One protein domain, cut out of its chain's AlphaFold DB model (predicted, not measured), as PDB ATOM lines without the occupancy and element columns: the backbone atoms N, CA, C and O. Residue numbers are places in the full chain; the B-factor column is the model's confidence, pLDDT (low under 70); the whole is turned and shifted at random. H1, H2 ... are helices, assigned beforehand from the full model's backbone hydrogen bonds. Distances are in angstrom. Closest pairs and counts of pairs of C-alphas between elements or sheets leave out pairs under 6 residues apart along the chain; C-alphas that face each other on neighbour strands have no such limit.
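AT A GLANCE: This is residues 29 to 114 of the 122 residues of the protein "DUF1127 domain-containing protein" of Tabrizicola sp. DJC (UniProt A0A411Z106). Helices H4, H5 and H6 are set round H3 at steep angles; H2 and then H1 lead away at one end, and residues 97 to 114, without a named element, fold back from the other. The printed part, 86 residues with six named helices in order H1 to H6 and no named strand, is all helix. It is compact, radius of gyration of the C-alphas 13.2 A, and spans 41 by 24 by 19 A.

IN THESE COORDINATES: Find C-alpha 29 at (-44.083, 45.204, 17.625), where H1, residues 29 to 32, begins. Next come H2, residues 37 to 45; H3, residues 50 to 60, 15.5 A long; H4, residues 65 to 70; and H5, residues 72 to 84, 19.0 A. H6, residues 88 to 96, ends at C-alpha 96 (-39.533, 12.751, -0.992).

HOW THE PARTS SIT: From the hub, H3, look to H5, which touches it with residues 78 to 83 alone, closest C-alphas Val 50 and Ser 83, 6.0 A. H3 touches H4, closest C-alphas Val 55 and Glu 65, 5.7 A. Every O i to N i+4 pair is within hydrogen-bond range in H2, H4 and H6, 6 of 7 in H3 and 8 of 9 in H5; H1 is too short for one.

THE WHOLE: The printed part has no cut, and pLDDT is under 70 at residues 29 to 35, 39 and 72.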
ATOM      1  N   ASP A  29     -44.529  45.956  18.805       61.00
ATOM      2  CA  ASP A  29     -44.083  45.204  17.625       61.00
ATOM      3  C   ASP A  29     -44.625  43.769  17.650       61.00
ATOM      4  O   ASP A  29     -45.072  43.235  16.641       61.00
ATOM      5  N   LEU A  30     -44.641  43.151  18.832       66.81
ATOM      6  CA  LEU A  30     -45.259  41.846  19.057       66.81
ATOM      7  C   LEU A  30     -46.767  41.852  18.778       66.81
ATOM      8  O   LEU A  30     -47.269  40.965  18.086       66.81
ATOM      9  N   SER A  31     -47.476  42.869  19.274       66.44
ATOM     10  CA  SER A  31     -48.909  43.047  19.031       66.44
ATOM     11  C   SER A  31     -49.221  43.268  17.549       66.44
ATOM     12  O   SER A  31     -50.193  42.704  17.052       66.44
ATOM     13  N   ASP A  32     -48.395  44.034  16.836       62.28
ATOM     14  CA  ASP A  32     -48.546  44.291  15.398       62.28
ATOM     15  C   ASP A  32     -48.276  43.026  14.563       62.28
ATOM     16  O   ASP A  32     -48.881  42.822  13.511       62.28
ATOM     17  N   LEU A  33     -47.416  42.132  15.060       60.38
ATOM     18  CA  LEU A  33     -47.185  40.798  14.497       60.38
ATOM     19  C   LEU A  33     -48.254  39.769  14.911       60.38
ATOM     20  O   LEU A  33     -48.244  38.647  14.401       60.38
ATOM     21  N   GLY A  34     -49.158  40.119  15.833       65.38
ATOM     22  CA  GLY A  34     -50.153  39.206  16.396       65.38
ATOM     23  C   GLY A  34     -49.544  38.069  17.223       65.38
ATOM     24  O   GLY A  34     -50.137  36.994  17.312       65.38
ATOM     25  N   LEU A  35     -48.355  38.280  17.795       69.00
ATOM     26  CA  LEU A  35     -47.613  37.285  18.567       69.00
ATOM     27  C   LEU A  35     -47.466  37.721  20.020       69.00
ATOM     28  O   LEU A  35     -47.140  38.865  20.315       69.00
ATOM     29  N   SER A  36     -47.616  36.785  20.952       74.12
ATOM     30  CA  SER A  36     -47.174  36.992  22.328       74.12
ATOM     31  C   SER A  36     -45.659  36.802  22.443       74.12
ATOM     32  O   SER A  36     -45.027  36.096  21.648       74.12
ATOM     33  N   ARG A  37     -45.045  37.387  23.479       74.62
ATOM     34  CA  ARG A  37     -43.604  37.202  23.717       74.62
ATOM     35  C   ARG A  37     -43.239  35.735  23.960       74.62
ATOM     36  O   ARG A  37     -42.153  35.298  23.582       74.62
ATOM     37  N   ASP A  38     -44.145  34.961  24.544       72.06
ATOM     38  CA  ASP A  38     -43.929  33.533  24.772       72.06
ATOM     39  C   ASP A  38     -44.012  32.726  23.471       72.06
ATOM     40  O   ASP A  38     -43.177  31.847  23.255       72.06
ATOM     41  N   GLN A  39     -44.911  33.091  22.549       68.06
ATOM     42  CA  GLN A  39     -44.934  32.526  21.193       68.06
ATOM     43  C   GLN A  39     -43.642  32.843  20.433       68.06
ATOM     44  O   GLN A  39     -43.044  31.960  19.819       68.06
ATOM     45  N   LEU A  40     -43.147  34.080  20.531       73.81
ATOM     46  CA  LEU A  40     -41.891  34.468  19.897       73.81
ATOM     47  C   LEU A  40     -40.693  33.682  20.466       73.81
ATOM     48  O   LEU A  40     -39.848  33.195  19.711       73.81
ATOM     49  N   ARG A  41     -40.634  33.491  21.791       74.25
ATOM     50  CA  ARG A  41     -39.609  32.654  22.439       74.25
ATOM     51  C   ARG A  41     -39.688  31.193  22.012       74.25
ATOM     52  O   ARG A  41     -38.644  30.574  21.799       74.25
ATOM     53  N   HIS A  42     -40.894  30.653  21.873       71.44
ATOM     54  CA  HIS A  42     -41.103  29.303  21.366       71.44
ATOM     55  C   HIS A  42     -40.561  29.170  19.929       71.44
ATOM     56  O   HIS A  42     -39.742  28.292  19.647       71.44
ATOM     57  N   PHE A  43     -40.891  30.112  19.039       70.12
ATOM     58  CA  PHE A  43     -40.358  30.138  17.671       70.12
ATOM     59  C   PHE A  43     -38.841  30.304  17.608       70.12
ATOM     60  O   PHE A  43     -38.190  29.708  16.748       70.12
ATOM     61  N   ALA A  44     -38.245  31.048  18.541       73.50
ATOM     62  CA  ALA A  44     -36.797  31.185  18.605       73.50
ATOM     63  C   ALA A  44     -36.090  29.838  18.853       73.50
ATOM     64  O   ALA A  44     -35.002  29.605  18.316       73.50
ATOM     65  N   GLN A  45     -36.715  28.945  19.628       77.75
ATOM     66  CA  GLN A  45     -36.187  27.625  19.993       77.75
ATOM     67  C   GLN A  45     -36.526  26.527  18.975       77.75
ATOM     68  O   GLN A  45     -35.878  25.476  18.968       77.75
ATOM     69  N   MET A  46     -37.499  26.784  18.101       79.69
ATOM     70  CA  MET A  46     -37.953  25.864  17.065       79.69
ATOM     71  C   MET A  46     -36.813  25.443  16.120       79.69
ATOM     72  O   MET A  46     -36.015  26.301  15.710       79.69
ATOM     73  N   PRO A  47     -36.743  24.151  15.730       82.88
ATOM     74  CA  PRO A  47     -35.816  23.696  14.701       82.88
ATOM     75  C   PRO A  47     -35.964  24.514  13.415       82.88
ATOM     76  O   PRO A  47     -37.075  24.846  13.002       82.88
ATOM     77  N   ALA A  48     -34.829  24.853  12.801       80.75
ATOM     78  CA  ALA A  48     -34.787  25.801  11.692       80.75
ATOM     79  C   ALA A  48     -35.567  25.331  10.457       80.75
ATOM     80  O   ALA A  48     -36.019  26.181   9.713       80.75
ATOM     81  N   ASP A  49     -35.746  24.020  10.283       87.12
ATOM     82  CA  ASP A  49     -36.412  23.399   9.133       87.12
ATOM     83  C   ASP A  49     -37.940  23.288   9.275       87.12
ATOM     84  O   ASP A  49     -38.621  22.826   8.358       87.12
ATOM     85  N   VAL A  50     -38.503  23.641  10.438       91.12
ATOM     86  CA  VAL A  50     -39.946  23.504  10.691       91.12
ATOM     87  C   VAL A  50     -40.784  24.352   9.730       91.12
ATOM     88  O   VAL A  50     -41.730  23.793   9.171       91.12
ATOM     89  N   PRO A  51     -40.484  25.644   9.489       89.44
ATOM     90  CA  PRO A  51     -41.284  26.466   8.584       89.44
ATOM     91  C   PRO A  51     -41.317  25.910   7.159       89.44
ATOM     92  O   PRO A  51     -42.396  25.753   6.589       89.44
ATOM     93  N   GLU A  52     -40.164  25.537   6.606       89.62
ATOM     94  CA  GLU A  52     -40.052  24.952   5.270       89.62
ATOM     95  C   GLU A  52     -40.783  23.610   5.195       89.62
ATOM     96  O   GLU A  52     -41.479  23.335   4.218       89.62
ATOM     97  N   ARG A  53     -40.696  22.788   6.248       94.50
ATOM     98  CA  ARG A  53     -41.414  21.513   6.326       94.50
ATOM     99  C   ARG A  53     -42.929  21.699   6.379       94.50
ATOM    100  O   ARG A  53     -43.645  20.930   5.741       94.50
ATOM    101  N   VAL A  54     -43.429  22.702   7.106       94.62
ATOM    102  CA  VAL A  54     -44.865  23.040   7.126       94.62
ATOM    103  C   VAL A  54     -45.328  23.492   5.746       94.62
ATOM    104  O   VAL A  54     -46.364  23.020   5.286       94.62
ATOM    105  N   VAL A  55     -44.559  24.347   5.063       94.25
ATOM    106  CA  VAL A  55     -44.878  24.788   3.695       94.25
ATOM    107  C   VAL A  55     -44.901  23.605   2.727       94.25
ATOM    108  O   VAL A  55     -45.869  23.435   1.988       94.25
ATOM    109  N   ALA A  56     -43.881  22.746   2.769       95.31
ATOM    110  CA  ALA A  56     -43.794  21.571   1.909       95.31
ATOM    111  C   ALA A  56     -44.944  20.582   2.163       95.31
ATOM    112  O   ALA A  56     -45.540  20.073   1.217       95.31
ATOM    113  N   MET A  57     -45.301  20.342   3.429       96.81
ATOM    114  CA  MET A  57     -46.442  19.491   3.763       96.81
ATOM    115  C   MET A  57     -47.763  20.143   3.348       96.81
ATOM    116  O   MET A  57     -48.608  19.468   2.776       96.81
ATOM    117  N   GLY A  58     -47.940  21.451   3.545       94.94
ATOM    118  CA  GLY A  58     -49.132  22.172   3.093       94.94
ATOM    119  C   GLY A  58     -49.348  22.080   1.579       94.94
ATOM    120  O   GLY A  58     -50.488  21.930   1.139       94.94
ATOM    121  N   ALA A  59     -48.272  22.048   0.787       94.75
ATOM    122  CA  ALA A  59     -48.355  21.821  -0.655       94.75
ATOM    123  C   ALA A  59     -48.933  20.437  -1.013       94.75
ATOM    124  O   ALA A  59     -49.696  20.333  -1.971       94.75
ATOM    125  N   VAL A  60     -48.675  19.396  -0.205       95.50
ATOM    126  CA  VAL A  60     -49.321  18.071  -0.352       95.50
ATOM    127  C   VAL A  60     -50.844  18.174  -0.193       95.50
ATOM    128  O   VAL A  60     -51.585  17.403  -0.799       95.50
ATOM    129  N   PHE A  61     -51.321  19.151   0.582       93.81
ATOM    130  CA  PHE A  61     -52.739  19.471   0.773       93.81
ATOM    131  C   PHE A  61     -53.272  20.533  -0.199       93.81
ATOM    132  O   PHE A  61     -54.396  20.996  -0.019       93.81
ATOM    133  N   GLY A  62     -52.504  20.911  -1.225       91.88
ATOM    134  CA  GLY A  62     -52.905  21.900  -2.230       91.88
ATOM    135  C   GLY A  62     -52.818  23.357  -1.765       91.88
ATOM    136  O   GLY A  62     -53.337  24.241  -2.442       91.88
ATOM    137  N   LEU A  63     -52.170  23.632  -0.629       91.25
ATOM    138  CA  LEU A  63     -52.023  24.985  -0.097       91.25
ATOM    139  C   LEU A  63     -50.745  25.643  -0.613       91.25
ATOM    140  O   LEU A  63     -49.668  25.048  -0.600       91.25
ATOM    141  N   SER A  64     -50.855  26.907  -1.019       89.50
ATOM    142  CA  SER A  64     -49.686  27.734  -1.309       89.50
ATOM    143  C   SER A  64     -49.086  28.302  -0.022       89.50
ATOM    144  O   SER A  64     -49.786  28.521   0.968       89.50
ATOM    145  N   GLU A  65     -47.792  28.626  -0.049       86.31
ATOM    146  CA  GLU A  65     -47.129  29.318   1.063       86.31
ATOM    147  C   GLU A  65     -47.839  30.633   1.427       86.31
ATOM    148  O   GLU A  65     -48.025  30.940   2.605       86.31
ATOM    149  N   GLY A  66     -48.287  31.390   0.421       82.31
ATOM    150  CA  GLY A  66     -49.028  32.631   0.632       82.31
ATOM    151  C   GLY A  66     -50.355  32.415   1.362       82.31
ATOM    152  O   GLY A  66     -50.697  33.207   2.237       82.31
ATOM    153  N   ALA A  67     -51.077  31.333   1.049       84.44
ATOM    154  CA  ALA A  67     -52.304  30.972   1.759       84.44
ATOM    155  C   ALA A  67     -52.011  30.607   3.221       84.44
ATOM    156  O   ALA A  67     -52.651  31.147   4.119       84.44
ATOM    157  N   LEU A  68     -50.990  29.781   3.468       84.25
ATOM    158  CA  LEU A  68     -50.584  29.388   4.823       84.25
ATOM    159  C   LEU A  68     -50.223  30.597   5.690       84.25
ATOM    160  O   LEU A  68     -50.688  30.714   6.820       84.25
ATOM    161  N   ARG A  69     -49.414  31.515   5.154       81.50
ATOM    162  CA  ARG A  69     -48.905  32.670   5.905       81.50
ATOM    163  C   ARG A  69     -49.943  33.770   6.125       81.50
ATOM    164  O   ARG A  69     -49.793  34.534   7.071       81.50
ATOM    165  N   ARG A  70     -50.980  33.861   5.284       78.50
ATOM    166  CA  ARG A  70     -52.049  34.870   5.412       78.50
ATOM    167  C   ARG A  70     -52.891  34.670   6.676       78.50
ATOM    168  O   ARG A  70     -53.395  35.641   7.233       78.50
ATOM    169  N   HIS A  71     -53.033  33.431   7.139       75.31
ATOM    170  CA  HIS A  71     -53.817  33.092   8.325       75.31
ATOM    171  C   HIS A  71     -52.901  32.897   9.539       75.31
ATOM    172  O   HIS A  71     -52.590  31.773   9.920       75.31
ATOM    173  N   HIS A  72     -52.465  34.002  10.158       66.19
ATOM    174  CA  HIS A  72     -51.473  34.006  11.246       66.19
ATOM    175  C   HIS A  72     -51.814  33.083  12.434       66.19
ATOM    176  O   HIS A  72     -50.924  32.414  12.965       66.19
ATOM    177  N   GLY A  73     -53.095  32.993  12.819       70.19
ATOM    178  CA  GLY A  73     -53.547  32.078  13.876       70.19
ATOM    179  C   GLY A  73     -53.282  30.614  13.515       70.19
ATOM    180  O   GLY A  73     -52.604  29.904  14.246       70.19
ATOM    181  N   THR A  74     -53.704  30.194  12.323       80.69
ATOM    182  CA  THR A  74     -53.486  28.824  11.840       80.69
ATOM    183  C   THR A  74     -52.012  28.548  11.540       80.69
ATOM    184  O   THR A  74     -51.523  27.454  11.797       80.69
ATOM    185  N   TRP A  75     -51.263  29.537  11.048       83.50
ATOM    186  CA  TRP A  75     -49.821  29.420  10.825       83.50
ATOM    187  C   TRP A  75     -49.053  29.123  12.116       83.50
ATOM    188  O   TRP A  75     -48.218  28.219  12.138       83.50
ATOM    189  N   SER A  76     -49.339  29.853  13.197       81.31
ATOM    190  CA  SER A  76     -48.668  29.630  14.484       81.31
ATOM    191  C   SER A  76     -48.984  28.250  15.067       81.31
ATOM    192  O   SER A  76     -48.065  27.559  15.502       81.31
ATOM    193  N   GLU A  77     -50.240  27.809  14.976       86.75
ATOM    194  CA  GLU A  77     -50.669  26.468  15.387       86.75
ATOM    195  C   GLU A  77     -49.967  25.359  14.583       86.75
ATOM    196  O   GLU A  77     -49.436  24.406  15.152       86.75
ATOM    197  N   LEU A  78     -49.883  25.512  13.255       90.69
ATOM    198  CA  LEU A  78     -49.169  24.570  12.391       90.69
ATOM    199  C   LEU A  78     -47.696  24.429  12.796       90.69
ATOM    200  O   LEU A  78     -47.165  23.314  12.820       90.69
ATOM    201  N   LEU A  79     -47.029  25.547  13.086       90.25
ATOM    202  CA  LEU A  79     -45.629  25.553  13.492       90.25
ATOM    203  C   LEU A  79     -45.431  24.883  14.857       90.25
ATOM    204  O   LEU A  79     -44.535  24.046  14.984       90.25
ATOM    205  N   ASP A  80     -46.270  25.207  15.843       88.19
ATOM    206  CA  ASP A  80     -46.209  24.643  17.196       88.19
ATOM    207  C   ASP A  80     -46.319  23.110  17.159       88.19
ATOM    208  O   ASP A  80     -45.393  22.395  17.561       88.19
ATOM    209  N   VAL A  81     -47.367  22.597  16.508       92.69
ATOM    210  CA  VAL A  81     -47.593  21.155  16.325       92.69
ATOM    211  C   VAL A  81     -46.448  20.497  15.544       92.69
ATOM    212  O   VAL A  81     -45.978  19.410  15.888       92.69
ATOM    213  N   CYS A  82     -45.952  21.138  14.483       93.94
ATOM    214  CA  CYS A  82     -44.888  20.563  13.656       93.94
ATOM    215  C   CYS A  82     -43.531  20.518  14.376       93.94
ATOM    216  O   CYS A  82     -42.705  19.645  14.085       93.94
ATOM    217  N   SER A  83     -43.275  21.443  15.303       90.00
ATOM    218  CA  SER A  83     -41.999  21.530  16.020       90.00
ATOM    219  C   SER A  83     -41.777  20.374  16.995       90.00
ATOM    220  O   SER A  83     -40.645  19.895  17.130       90.00
ATOM    221  N   THR A  84     -42.857  19.877  17.598       89.56
ATOM    222  CA  THR A  84     -42.852  18.806  18.605       89.56
ATOM    223  C   THR A  84     -43.185  17.427  18.029       89.56
ATOM    224  O   THR A  84     -43.037  16.423  18.721       89.56
ATOM    225  N   CYS A  85     -43.571  17.352  16.750       93.31
ATOM    226  CA  CYS A  85     -43.961  16.107  16.091       93.31
ATOM    227  C   CYS A  85     -42.821  15.059  16.072       93.31
ATOM    228  O   CYS A  85     -41.718  15.368  15.588       93.31
ATOM    229  N   PRO A  86     -43.075  13.818  16.543       92.75
ATOM    230  CA  PRO A  86     -42.081  12.745  16.554       92.75
ATOM    231  C   PRO A  86     -41.911  12.072  15.181       92.75
ATOM    232  O   PRO A  86     -40.837  11.554  14.877       92.75
ATOM    233  N   ASP A  87     -42.915  12.139  14.304       95.00
ATOM    234  CA  ASP A  87     -42.972  11.390  13.038       95.00
ATOM    235  C   ASP A  87     -42.213  12.062  11.878       95.00
ATOM    236  O   ASP A  87     -42.627  12.049  10.714       95.00
ATOM    237  N   ARG A  88     -41.056  12.668  12.174       92.38
ATOM    238  CA  ARG A  88     -40.259  13.412  11.179       92.38
ATOM    239  C   ARG A  88     -39.761  12.526  10.037       92.38
ATOM    240  O   ARG A  88     -39.702  12.984   8.898       92.38
ATOM    241  N   GLY A  89     -39.452  11.259  10.321       94.50
ATOM    242  CA  GLY A  89     -39.050  10.283   9.303       94.50
ATOM    243  C   GLY A  89     -40.170   9.985   8.303       94.50
ATOM    244  O   GLY A  89     -39.940  10.006   7.097       94.50
ATOM    245  N   ALA A  90     -41.403   9.802   8.786       95.88
ATOM    246  CA  ALA A  90     -42.566   9.616   7.921       95.88
ATOM    247  C   ALA A  90     -42.838  10.869   7.070       95.88
ATOM    248  O   ALA A  90     -43.120  10.758   5.878       95.88
ATOM    249  N   CYS A  91     -42.661  12.064   7.648       95.81
ATOM    250  CA  CYS A  91     -42.737  13.328   6.916       95.81
ATOM    251  C   CYS A  91     -41.732  13.379   5.761       95.81
ATOM    252  O   CYS A  91     -42.122  13.636   4.624       95.81
ATOM    253  N   ALA A  92     -40.464  13.046   6.017       95.94
ATOM    254  CA  ALA A  92     -39.436  13.011   4.980       95.94
ATOM    255  C   ALA A  92     -39.788  12.042   3.837       95.94
ATOM    256  O   ALA A  92     -39.629  12.396   2.672       95.94
ATOM    257  N   LEU A  93     -40.325  10.856   4.151       97.19
ATOM    258  CA  LEU A  93     -40.747   9.877   3.142       97.19
ATOM    259  C   LEU A  93     -41.892  10.390   2.262       97.19
ATOM    260  O   LEU A  93     -41.880  10.157   1.055       97.19
ATOM    261  N   VAL A  94     -42.872  11.092   2.838       97.31
ATOM    262  CA  VAL A  94     -43.946  11.721   2.054       97.31
ATOM    263  C   VAL A  94     -43.389  12.837   1.179       97.31
ATOM    264  O   VAL A  94     -43.653  12.851  -0.019       97.31
ATOM    265  N   LEU A  95     -42.588  13.742   1.746       95.94
ATOM    266  CA  LEU A  95     -42.041  14.883   1.010       95.94
ATOM    267  C   LEU A  95     -41.083  14.454  -0.111       95.94
ATOM    268  O   LEU A  95     -41.042  15.096  -1.159       95.94
ATOM    269  N   ALA A  96     -40.380  13.329   0.049       96.75
ATOM    270  CA  ALA A  96     -39.533  12.751  -0.992       96.75
ATOM    271  C   ALA A  96     -40.317  12.291  -2.237       96.75
ATOM    272  O   ALA A  96     -39.742  12.217  -3.321       96.75
ATOM    273  N   LYS A  97     -41.627  12.021  -2.120       95.56
ATOM    274  CA  LYS A  97     -42.490  11.711  -3.275       95.56
ATOM    275  C   LYS A  97     -42.751  12.935  -4.163       95.56
ATOM    276  O   LYS A  97     -43.223  12.770  -5.288       95.56
ATOM    277  N   ALA A  98     -42.453  14.146  -3.681       93.12
ATOM    278  CA  ALA A  98     -42.666  15.405  -4.391       93.12
ATOM    279  C   ALA A  98     -44.087  15.495  -4.983       93.12
ATOM    280  O   ALA A  98     -45.066  15.337  -4.259       93.12
ATOM    281  N   GLN A  99     -44.211  15.697  -6.297       90.62
ATOM    282  CA  GLN A  99     -45.499  15.867  -6.988       90.62
ATOM    283  C   GLN A  99     -46.392  14.613  -6.982       90.62
ATOM    284  O   GLN A  99     -47.550  14.688  -7.378       90.62
ATOM    285  N   LEU A 100     -45.870  13.457  -6.557       93.81
ATOM    286  CA  LEU A 100     -46.647  12.223  -6.404       93.81
ATOM    287  C   LEU A 100     -47.263  12.080  -5.004       93.81
ATOM    288  O   LEU A 100     -48.081  11.184  -4.788       93.81
ATOM    289  N   ALA A 101     -46.862  12.924  -4.047       95.00
ATOM    290  CA  ALA A 101     -47.454  12.940  -2.720       95.00
ATOM    291  C   ALA A 101     -48.907  13.416  -2.795       95.00
ATOM    292  O   ALA A 101     -49.228  14.377  -3.491       95.00
ATOM    293  N   ASN A 102     -49.786  12.776  -2.031       93.56
ATOM    294  CA  ASN A 102     -51.165  13.223  -1.877       93.56
ATOM    295  C   ASN A 102     -51.590  13.222  -0.396       93.56
ATOM    296  O   ASN A 102     -50.959  12.558   0.433       93.56
ATOM    297  N   PRO A 103     -52.694  13.903  -0.028       94.56
ATOM    298  CA  PRO A 103     -53.139  14.030   1.364       94.56
ATOM    299  C   PRO A 103     -53.361  12.714   2.122       94.56
ATOM    300  O   PRO A 103     -53.440  12.718   3.356       94.56
ATOM    301  N   ARG A 104     -53.537  11.582   1.427       94.06
ATOM    302  CA  ARG A 104     -53.697  10.264   2.065       94.06
ATOM    303  C   ARG A 104     -52.363   9.700   2.550       94.06
ATOM    304  O   ARG A 104     -52.354   9.002   3.556       94.06
ATOM    305  N   ASP A 105     -51.252  10.054   1.905       95.25
ATOM    306  CA  ASP A 105     -49.907   9.653   2.336       95.25
ATOM    307  C   ASP A 105     -49.521  10.275   3.687       95.25
ATOM    308  O   ASP A 105     -48.723   9.714   4.433       95.25
ATOM    309  N   ALA A 106     -50.115  11.424   4.017       95.62
ATOM    310  CA  ALA A 106     -49.883  12.173   5.248       95.62
ATOM    311  C   ALA A 106     -50.926  11.873   6.346       95.62
ATOM    312  O   ALA A 106     -51.207  12.731   7.181       95.62
ATOM    313  N   ALA A 107     -51.528  10.675   6.363       94.19
ATOM    314  CA  ALA A 107     -52.527  10.297   7.373       94.19
ATOM    315  C   ALA A 107     -51.993  10.337   8.819       94.19
ATOM    316  O   ALA A 107     -52.766  10.576   9.740       94.19
ATOM    317  N   PHE A 108     -50.682  10.152   9.011       95.12
ATOM    318  CA  PHE A 108     -50.012  10.263  10.314       95.12
ATOM    319  C   PHE A 108     -49.828  11.716  10.784       95.12
ATOM    320  O   PHE A 108     -49.522  11.945  11.948       95.12
ATOM    321  N   CYS A 109     -49.933  12.704   9.886       96.25
ATOM    322  CA  CYS A 109     -49.581  14.085  10.197       96.25
ATOM    323  C   CYS A 109     -50.615  14.704  11.156       96.25
ATOM    324  O   CYS A 109     -51.775  14.845  10.763       96.25
ATOM    325  N   PRO A 110     -50.225  15.175  12.356       95.00
ATOM    326  CA  PRO A 110     -51.176  15.788  13.292       95.00
ATOM    327  C   PRO A 110     -51.796  17.084  12.744       95.00
ATOM    328  O   PRO A 110     -52.967  17.369  12.970       95.00
ATOM    329  N   ASN A 111     -51.043  17.825  11.924       94.94
ATOM    330  CA  ASN A 111     -51.506  19.045  11.254       94.94
ATOM    331  C   ASN A 111     -52.488  18.803  10.101       94.94
ATOM    332  O   ASN A 111     -52.971  19.759   9.497       94.94
ATOM    333  N   ARG A 112     -52.795  17.546   9.765       93.75
ATOM    334  CA  ARG A 112     -53.688  17.194   8.656       93.75
ATOM    335  C   ARG A 112     -55.020  17.936   8.716       93.75
ATOM    336  O   ARG A 112     -55.472  18.452   7.696       93.75
ATOM    337  N   HIS A 113     -55.641  18.002   9.891       89.19
ATOM    338  CA  HIS A 113     -56.912  18.705  10.076       89.19
ATOM    339  C   HIS A 113     -56.766  20.211   9.848       89.19
ATOM    340  O   HIS A 113     -57.591  20.804   9.157       89.19
ATOM    341  N   ASN A 114     -55.661  20.790  10.316       89.62
ATOM    342  CA  ASN A 114     -55.372  22.214  10.179       89.62
ATOM    343  C   ASN A 114     -55.135  22.596   8.713       89.62
ATOM    344  O   ASN A 114     -55.652  23.612   8.265       89.62
TER     345      ASN A 114